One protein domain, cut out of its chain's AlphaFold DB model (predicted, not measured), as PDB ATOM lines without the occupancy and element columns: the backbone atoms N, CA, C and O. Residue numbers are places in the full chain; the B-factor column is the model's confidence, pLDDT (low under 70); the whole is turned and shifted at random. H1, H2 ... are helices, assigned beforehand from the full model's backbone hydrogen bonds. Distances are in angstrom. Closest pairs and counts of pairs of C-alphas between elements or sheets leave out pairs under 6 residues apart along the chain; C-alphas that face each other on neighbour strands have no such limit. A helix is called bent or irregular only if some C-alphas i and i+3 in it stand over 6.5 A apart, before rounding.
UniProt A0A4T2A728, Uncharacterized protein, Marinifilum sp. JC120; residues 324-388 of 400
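Overview. This is residues 324 to 388 of the 400 residues of an uncharacterized protein of Marinifilum sp. JC120 (UniProt A0A4T2A728). Two long helices, H1 and H4, meet by their first parts and spread apart like the arms of an L, while at the far end of H1 the chain turns through the short helix H2 and folds back over H1 with the irregular helix H3. Residues 382 to 388, of which 382 to 386 belong to H4, stick out free. The printed part has 65 residues with four named helices, in the order H1, H2, H3, H4, and no named strand; the class is all helix. It is only just compact, close to loose, with a radius of gyration of the C-alphas of 12.6 A and spans of 37 by 27 by 16 A.

Along the chain. H1, residues 328 to 346, begins with C-alpha 328 at (6.515, -4.609, 47.951) and is 25.3 A long. H4, residues 371 to 386, is 22.8 A long and ends with C-alpha 386 at (3.368, -21.806, 31.501). H2 has residues 350 to 355 and H3 residues 357 to 363, the latter irregular, with C-alphas 359 and 362 standing 9.1 A apart.

Arrangement. H1 touches H3, closest at the C-alphas of Lys 340 and Gly 363, 5.2 A apart, at a steep tilt of 53 degrees, opposite ways. With residues 328 to 335 alone H1 touches residues 371 to 378 of H4, closest at the C-alphas of Ile 335 and Arg 374, 6.9 A; they run the same way at 68 degrees, a steep tilt only just short of about perpendicular. H1 and H2 are close but not clearly touching, with the C-alphas of Ala 346 and Leu 352 closest at 5.2 A. H2 and H3 meet only through their link; H4 is apart from both. In H4 every O i to N i+4 pair is within hydrogen-bond range, against 13 of 15 in H1, 1 of 2 in H2 and 1 of 3 in H3, where 2 of 4 O i to N i+3 pairs are.

Size, cuts and confidence. The C-alphas farthest apart, of Gly 325 and Asp 354, are 37.2 A apart. The printed part has no cut and no long link. Its mean pLDDT is 93.8, and no printed residue is under 70.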
ATOM      1  N   GLU A 324       6.450 -15.030  46.176       95.12
ATOM      2  CA  GLU A 324       6.077 -14.765  47.573       95.12
ATOM      3  C   GLU A 324       7.135 -13.936  48.319       95.12
ATOM      4  O   GLU A 324       6.794 -13.124  49.187       95.12
ATOM      5  N   GLY A 325       8.411 -14.107  47.958       95.62
ATOM      6  CA  GLY A 325       9.558 -13.393  48.514       95.62
ATOM      7  C   GLY A 325       9.828 -12.010  47.910       95.62
ATOM      8  O   GLY A 325      10.724 -11.320  48.397       95.62
ATOM      9  N   MET A 326       9.085 -11.579  46.880       94.56
ATOM     10  CA  MET A 326       9.287 -10.264  46.256       94.56
ATOM     11  C   MET A 326       9.046  -9.118  47.239       94.56
ATOM     12  O   MET A 326       8.083  -9.144  48.013       94.56
ATOM     13  N   SER A 327       9.873  -8.074  47.154       95.25
ATOM     14  CA  SER A 327       9.644  -6.835  47.899       95.25
ATOM     15  C   SER A 327       8.342  -6.159  47.448       95.25
ATOM     16  O   SER A 327       7.897  -6.341  46.312       95.25
ATOM     17  N   ASP A 328       7.726  -5.357  48.321       93.75
ATOM     18  CA  ASP A 328       6.515  -4.609  47.951       93.75
ATOM     19  C   ASP A 328       6.787  -3.639  46.788       93.75
ATOM     20  O   ASP A 328       5.952  -3.502  45.899       93.75
ATOM     21  N   GLN A 329       7.991  -3.056  46.725       91.88
ATOM     22  CA  GLN A 329       8.400  -2.173  45.632       91.88
ATOM     23  C   GLN A 329       8.475  -2.900  44.280       91.88
ATOM     24  O   GLN A 329       8.027  -2.363  43.266       91.88
ATOM     25  N   ASP A 330       9.035  -4.112  44.244       90.62
ATOM     26  CA  ASP A 330       9.086  -4.904  43.008       90.62
ATOM     27  C   ASP A 330       7.679  -5.321  42.574       90.62
ATOM     28  O   ASP A 330       7.336  -5.247  41.393       90.62
ATOM     29  N   MET A 331       6.843  -5.704  43.542       92.94
ATOM     30  CA  MET A 331       5.455  -6.084  43.309       92.94
ATOM     31  C   MET A 331       4.626  -4.921  42.752       92.94
ATOM     32  O   MET A 331       3.855  -5.127  41.816       92.94
ATOM     33  N   ASP A 332       4.808  -3.701  43.265       92.94
ATOM     34  CA  ASP A 332       4.088  -2.506  42.813       92.94
ATOM     35  C   ASP A 332       4.290  -2.229  41.317       92.94
ATOM     36  O   ASP A 332       3.338  -1.852  40.627       92.94
ATOM     37  N   ASN A 333       5.491  -2.477  40.779       89.88
ATOM     38  CA  ASN A 333       5.764  -2.298  39.350       89.88
ATOM     39  C   ASN A 333       4.872  -3.204  38.488       89.88
ATOM     40  O   ASN A 333       4.229  -2.737  37.544       89.88
ATOM     41  N   TYR A 334       4.790  -4.487  38.841       92.50
ATOM     42  CA  TYR A 334       3.997  -5.470  38.099       92.50
ATOM     43  C   TYR A 334       2.501  -5.272  38.302       92.50
ATOM     44  O   TYR A 334       1.721  -5.342  37.356       92.50
ATOM     45  N   ILE A 335       2.089  -4.968  39.528       94.94
ATOM     46  CA  ILE A 335       0.685  -4.734  39.851       94.94
ATOM     47  C   ILE A 335       0.166  -3.446  39.191       94.94
ATOM     48  O   ILE A 335      -0.976  -3.416  38.735       94.94
ATOM     49  N   SER A 336       0.997  -2.408  39.049       93.62
ATOM     50  CA  SER A 336       0.632  -1.201  38.294       93.62
ATOM     51  C   SER A 336       0.404  -1.499  36.808       93.62
ATOM     52  O   SER A 336      -0.555  -1.000  36.215       93.62
ATOM     53  N   GLU A 337       1.256  -2.324  36.195       92.69
ATOM     54  CA  GLU A 337       1.071  -2.770  34.809       92.69
ATOM     55  C   GLU A 337      -0.208  -3.600  34.656       92.69
ATOM     56  O   GLU A 337      -1.024  -3.318  33.776       92.69
ATOM     57  N   TYR A 338      -0.423  -4.550  35.567       95.06
ATOM     58  CA  TYR A 338      -1.627  -5.374  35.612       95.06
ATOM     59  C   TYR A 338      -2.894  -4.513  35.676       95.06
ATOM     60  O   TYR A 338      -3.804  -4.692  34.865       95.06
ATOM     61  N   SER A 339      -2.944  -3.528  36.581       95.88
ATOM     62  CA  SER A 339      -4.086  -2.615  36.716       95.88
ATOM     63  C   SER A 339      -4.377  -1.841  35.431       95.88
ATOM     64  O   SER A 339      -5.542  -1.708  35.063       95.88
ATOM     65  N   LYS A 340      -3.347  -1.383  34.704       94.69
ATOM     66  CA  LYS A 340      -3.522  -0.690  33.413       94.69
ATOM     67  C   LYS A 340      -4.123  -1.604  32.347       94.69
ATOM     68  O   LYS A 340      -4.978  -1.167  31.576       94.69
ATOM     69  N   GLN A 341      -3.696  -2.867  32.289       94.25
ATOM     70  CA  GLN A 341      -4.271  -3.824  31.339       94.25
ATOM     71  C   GLN A 341      -5.706  -4.200  31.709       94.25
ATOM     72  O   GLN A 341      -6.560  -4.287  30.825       94.25
ATOM     73  N   VAL A 342      -6.003  -4.359  33.003       95.50
ATOM     74  CA  VAL A 342      -7.381  -4.569  33.461       95.50
ATOM     75  C   VAL A 342      -8.257  -3.374  33.102       95.50
ATOM     76  O   VAL A 342      -9.335  -3.587  32.562       95.50
ATOM     77  N   GLU A 343      -7.800  -2.138  33.317       95.56
ATOM     78  CA  GLU A 343      -8.521  -0.924  32.910       95.56
ATOM     79  C   GLU A 343      -8.814  -0.915  31.403       95.56
ATOM     80  O   GLU A 343      -9.952  -0.679  30.995       95.56
ATOM     81  N   HIS A 344      -7.830  -1.260  30.566       94.31
ATOM     82  CA  HIS A 344      -8.021  -1.336  29.117       94.31
ATOM     83  C   HIS A 344      -9.082  -2.365  28.698       94.31
ATOM     84  O   HIS A 344      -9.859  -2.121  27.770       94.31
ATOM     85  N   ILE A 345      -9.104  -3.523  29.362       94.06
ATOM     86  CA  ILE A 345     -10.084  -4.587  29.115       94.06
ATOM     87  C   ILE A 345     -11.462  -4.168  29.637       94.06
ATOM     88  O   ILE A 345     -12.454  -4.287  28.919       94.06
ATOM     89  N   ALA A 346     -11.525  -3.652  30.864       94.75
ATOM     90  CA  ALA A 346     -12.759  -3.285  31.542       94.75
ATOM     91  C   ALA A 346     -13.492  -2.146  30.824       94.75
ATOM     92  O   ALA A 346     -14.691  -2.263  30.589       94.75
ATOM     93  N   ALA A 347     -12.769  -1.128  30.343       94.25
ATOM     94  CA  ALA A 347     -13.334  -0.013  29.581       94.25
ATOM     95  C   ALA A 347     -13.998  -0.427  28.252       94.25
ATOM     96  O   ALA A 347     -14.773   0.336  27.680       94.25
ATOM     97  N   LYS A 348     -13.691  -1.626  27.740       94.94
ATOM     98  CA  LYS A 348     -14.289  -2.194  26.520       94.94
ATOM     99  C   LYS A 348     -15.315  -3.285  26.809       94.94
ATOM    100  O   LYS A 348     -16.002  -3.730  25.890       94.94
ATOM    101  N   HIS A 349     -15.385  -3.764  28.048       95.19
ATOM    102  CA  HIS A 349     -16.268  -4.853  28.421       95.19
ATOM    103  C   HIS A 349     -17.640  -4.288  28.812       95.19
ATOM    104  O   HIS A 349     -17.715  -3.555  29.795       95.19
ATOM    105  N   PRO A 350     -18.740  -4.686  28.144       91.81
ATOM    106  CA  PRO A 350     -20.036  -4.006  28.247       91.81
ATOM    107  C   PRO A 350     -20.573  -3.915  29.678       91.81
ATOM    108  O   PRO A 350     -21.129  -2.897  30.060       91.81
ATOM    109  N   VAL A 351     -20.375  -4.964  30.483       91.38
ATOM    110  CA  VAL A 351     -20.782  -4.963  31.898       91.38
ATOM    111  C   VAL A 351     -19.832  -4.135  32.765       91.38
ATOM    112  O   VAL A 351     -20.278  -3.456  33.678       91.38
ATOM    113  N   LEU A 352     -18.519  -4.193  32.516       93.62
ATOM    114  CA  LEU A 352     -17.552  -3.579  33.431       93.62
ATOM    115  C   LEU A 352     -17.497  -2.066  33.251       93.62
ATOM    116  O   LEU A 352     -17.433  -1.350  34.245       93.62
ATOM    117  N   SER A 353     -17.566  -1.599  32.002       93.56
ATOM    118  CA  SER A 353     -17.550  -0.175  31.674       93.56
ATOM    119  C   SER A 353     -18.766   0.585  32.196       93.56
ATOM    120  O   SER A 353     -18.669   1.785  32.416       93.56
ATOM    121  N   ASP A 354     -19.900  -0.101  32.356       90.50
ATOM    122  CA  ASP A 354     -21.155   0.504  32.816       90.50
ATOM    123  C   ASP A 354     -21.294   0.426  34.347       90.50
ATOM    124  O   ASP A 354     -21.644   1.406  34.996       90.50
ATOM    125  N   GLU A 355     -20.961  -0.724  34.944       89.19
ATOM    126  CA  GLU A 355     -21.260  -1.003  36.358       89.19
ATOM    127  C   GLU A 355     -20.099  -0.735  37.329       89.19
ATOM    128  O   GLU A 355     -20.339  -0.631  38.532       89.19
ATOM    129  N   PHE A 356     -18.844  -0.688  36.855       93.06
ATOM    130  CA  PHE A 356     -17.659  -0.620  37.729       93.06
ATOM    131  C   PHE A 356     -16.546   0.371  37.311       93.06
ATOM    132  O   PHE A 356     -15.380   0.093  37.631       93.06
ATOM    133  N   PRO A 357     -16.813   1.499  36.619       93.00
ATOM    134  CA  PRO A 357     -15.752   2.417  36.187       93.00
ATOM    135  C   PRO A 357     -14.875   2.905  37.351       93.00
ATOM    136  O   PRO A 357     -13.647   2.899  37.266       93.00
ATOM    137  N   GLU A 358     -15.473   3.210  38.504       93.69
ATOM    138  CA  GLU A 358     -14.773   3.715  39.687       93.69
ATOM    139  C   GLU A 358     -13.792   2.715  40.317       93.69
ATOM    140  O   GLU A 358     -12.944   3.105  41.124       93.69
ATOM    141  N   VAL A 359     -13.919   1.429  39.979       94.44
ATOM    142  CA  VAL A 359     -13.056   0.367  40.500       94.44
ATOM    143  C   VAL A 359     -11.717   0.350  39.767       94.44
ATOM    144  O   VAL A 359     -10.693   0.117  40.401       94.44
ATOM    145  N   TYR A 360     -11.705   0.568  38.449       94.19
ATOM    146  CA  TYR A 360     -10.511   0.356  37.626       94.19
ATOM    147  C   TYR A 360      -9.915   1.636  37.032       94.19
ATOM    148  O   TYR A 360      -8.732   1.628  36.694       94.19
ATOM    149  N   GLU A 361     -10.694   2.712  36.886       92.94
ATOM    150  CA  GLU A 361     -10.238   3.940  36.233       92.94
ATOM    151  C   GLU A 361      -8.989   4.531  36.893       92.94
ATOM    152  O   GLU A 361      -8.843   4.535  38.120       92.94
ATOM    153  N   GLN A 362      -8.116   5.115  36.067       91.44
ATOM    154  CA  GLN A 362      -6.875   5.763  36.503       91.44
ATOM    155  C   GLN A 362      -5.888   4.776  37.154       91.44
ATOM    156  O   GLN A 362      -5.111   5.161  38.028       91.44
ATOM    157  N   GLY A 363      -5.916   3.507  36.739       87.75
ATOM    158  CA  GLY A 363      -5.018   2.455  37.209       87.75
ATOM    159  C   GLY A 363      -5.274   1.960  38.635       87.75
ATOM    160  O   GLY A 363      -4.406   1.284  39.185       87.75
ATOM    161  N   LYS A 364      -6.435   2.262  39.231       90.94
ATOM    162  CA  LYS A 364      -6.723   2.011  40.661       90.94
ATOM    163  C   LYS A 364      -7.111   0.576  41.010       90.94
ATOM    164  O   LYS A 364      -7.281   0.256  42.187       90.94
ATOM    165  N   TYR A 365      -7.269  -0.294  40.011       95.50
ATOM    166  CA  TYR A 365      -7.875  -1.619  40.180       95.50
ATOM    167  C   TYR A 365      -7.286  -2.435  41.343       95.50
ATOM    168  O   TYR A 365      -8.024  -3.021  42.134       95.50
ATOM    169  N   ALA A 366      -5.960  -2.441  41.482       93.69
ATOM    170  CA  ALA A 366      -5.269  -3.196  42.522       93.69
ATOM    171  C   ALA A 366      -4.873  -2.372  43.766       93.69
ATOM    172  O   ALA A 366      -4.194  -2.901  44.650       93.69
ATOM    173  N   ASP A 367      -5.308  -1.114  43.895       90.94
ATOM    174  CA  ASP A 367      -4.958  -0.247  45.036       90.94
ATOM    175  C   ASP A 367      -5.404  -0.849  46.371       90.94
ATOM    176  O   ASP A 367      -4.724  -0.730  47.388       90.94
ATOM    177  N   LYS A 368      -6.554  -1.531  46.357       88.81
ATOM    178  CA  LYS A 368      -7.141  -2.178  47.536       88.81
ATOM    179  C   LYS A 368      -6.727  -3.637  47.697       88.81
ATOM    180  O   LYS A 368      -7.184  -4.281  48.637       88.81
ATOM    181  N   PHE A 369      -5.908  -4.171  46.789       95.12
ATOM    182  CA  PHE A 369      -5.463  -5.552  46.908       95.12
ATOM    183  C   PHE A 369      -4.469  -5.652  48.053       95.12
ATOM    184  O   PHE A 369      -3.455  -4.949  48.093       95.12
ATOM    185  N   THR A 370      -4.756  -6.574  48.957       95.50
ATOM    186  CA  THR A 370      -3.808  -7.044  49.960       95.50
ATOM    187  C   THR A 370      -2.570  -7.637  49.290       95.50
ATOM    188  O   THR A 370      -2.609  -8.064  48.133       95.50
ATOM    189  N   ARG A 371      -1.463  -7.728  50.034       95.88
ATOM    190  CA  ARG A 371      -0.251  -8.403  49.553       95.88
ATOM    191  C   ARG A 371      -0.540  -9.829  49.067       95.88
ATOM    192  O   ARG A 371      -0.031 -10.230  48.028       95.88
ATOM    193  N   GLU A 372      -1.393 -10.561  49.779       95.50
ATOM    194  CA  GLU A 372      -1.790 -11.919  49.401       95.50
ATOM    195  C   GLU A 372      -2.488 -11.961  48.030       95.50
ATOM    196  O   GLU A 372      -2.143 -12.770  47.172       95.50
ATOM    197  N   GLU A 373      -3.435 -11.056  47.785       96.81
ATOM    198  CA  GLU A 373      -4.128 -10.979  46.494       96.81
ATOM    199  C   GLU A 373      -3.184 -10.572  45.358       96.81
ATOM    200  O   GLU A 373      -3.330 -11.064  44.239       96.81
ATOM    201  N   ARG A 374      -2.201  -9.709  45.636       96.44
ATOM    202  CA  ARG A 374      -1.165  -9.327  44.665       96.44
ATOM    203  C   ARG A 374      -0.258 -10.510  44.314       96.44
ATOM    204  O   ARG A 374      -0.020 -10.745  43.133       96.44
ATOM    205  N   ILE A 375       0.173 -11.301  45.300       96.38
ATOM    206  CA  ILE A 375       0.888 -12.569  45.065       96.38
ATOM    207  C   ILE A 375       0.027 -13.503  44.210       96.38
ATOM    208  O   ILE A 375       0.505 -14.029  43.206       96.38
ATOM    209  N   GLY A 376      -1.258 -13.649  44.552       96.12
ATOM    210  CA  GLY A 376      -2.207 -14.460  43.790       96.12
ATOM    211  C   GLY A 376      -2.296 -14.058  42.315       96.12
ATOM    212  O   GLY A 376      -2.305 -14.929  41.445       96.12
ATOM    213  N   VAL A 377      -2.293 -12.752  42.017       95.81
ATOM    214  CA  VAL A 377      -2.217 -12.240  40.637       95.81
ATOM    215  C   VAL A 377      -0.934 -12.711  39.952       95.81
ATOM    216  O   VAL A 377      -1.008 -13.314  38.886       95.81
ATOM    217  N   LEU A 378       0.232 -12.485  40.560       95.94
ATOM    218  CA  LEU A 378       1.520 -12.812  39.938       95.94
ATOM    219  C   LEU A 378       1.698 -14.317  39.700       95.94
ATOM    220  O   LEU A 378       2.110 -14.725  38.615       95.94
ATOM    221  N   VAL A 379       1.332 -15.153  40.674       96.19
ATOM    222  CA  VAL A 379       1.360 -16.616  40.522       96.19
ATOM    223  C   VAL A 379       0.404 -17.056  39.417       96.19
ATOM    224  O   VAL A 379       0.750 -17.911  38.607       96.19
ATOM    225  N   LYS A 380      -0.789 -16.464  39.327       95.62
ATOM    226  CA  LYS A 380      -1.736 -16.798  38.261       95.62
ATOM    227  C   LYS A 380      -1.206 -16.426  36.881       95.62
ATOM    228  O   LYS A 380      -1.367 -17.202  35.943       95.62
ATOM    229  N   GLU A 381      -0.567 -15.269  36.752       95.25
ATOM    230  CA  GLU A 381       0.081 -14.845  35.509       95.25
ATOM    231  C   GLU A 381       1.242 -15.779  35.132       95.25
ATOM    232  O   GLU A 381       1.388 -16.111  33.955       95.25
ATOM    233  N   TYR A 382       1.982 -16.299  36.118       94.69
ATOM    234  CA  TYR A 382       2.976 -17.356  35.909       94.69
ATOM    235  C   TYR A 382       2.348 -18.637  35.347       94.69
ATOM    236  O   TYR A 382       2.777 -19.137  34.306       94.69
ATOM    237  N   VAL A 383       1.274 -19.129  35.973       95.00
ATOM    238  CA  VAL A 383       0.564 -20.325  35.492       95.00
ATOM    239  C   VAL A 383       0.007 -20.101  34.086       95.00
ATOM    240  O   VAL A 383       0.094 -20.981  33.231       95.00
ATOM    241  N   LYS A 384      -0.552 -18.917  33.811       94.75
ATOM    242  CA  LYS A 384      -1.049 -18.551  32.481       94.75
ATOM    243  C   LYS A 384       0.061 -18.633  31.438       94.75
ATOM    244  O   LYS A 384      -0.167 -19.256  30.401       94.75
ATOM    245  N   GLN A 385       1.246 -18.095  31.720       92.81
ATOM    246  CA  GLN A 385       2.362 -18.162  30.781       92.81
ATOM    247  C   GLN A 385       2.818 -19.602  30.538       92.81
ATOM    248  O   GLN A 385       2.927 -20.012  29.382       92.81
ATOM    249  N   ALA A 386       3.014 -20.387  31.603       92.31
ATOM    250  CA  ALA A 386       3.368 -21.806  31.501       92.31
ATOM    251  C   ALA A 386       2.363 -22.599  30.646       92.31
ATOM    252  O   ALA A 386       2.711 -23.565  29.973       92.31
ATOM    253  N   MET A 387       1.107 -22.157  30.635       93.56
ATOM    254  CA  MET A 387       0.011 -22.774  29.899       93.56
ATOM    255  C   MET A 387      -0.274 -22.131  28.535       93.56
ATOM    256  O   MET A 387      -1.286 -22.460  27.914       93.56
ATOM    257  N   GLY A 388       0.586 -21.222  28.060       92.12
ATOM    258  CA  GLY A 388       0.432 -20.550  26.765       92.12
ATOM    259  C   GLY A 388      -0.806 -19.653  26.671       92.12
ATOM    260  O   GLY A 388      -1.349 -19.452  25.585       92.12
TER     261      GLY A 388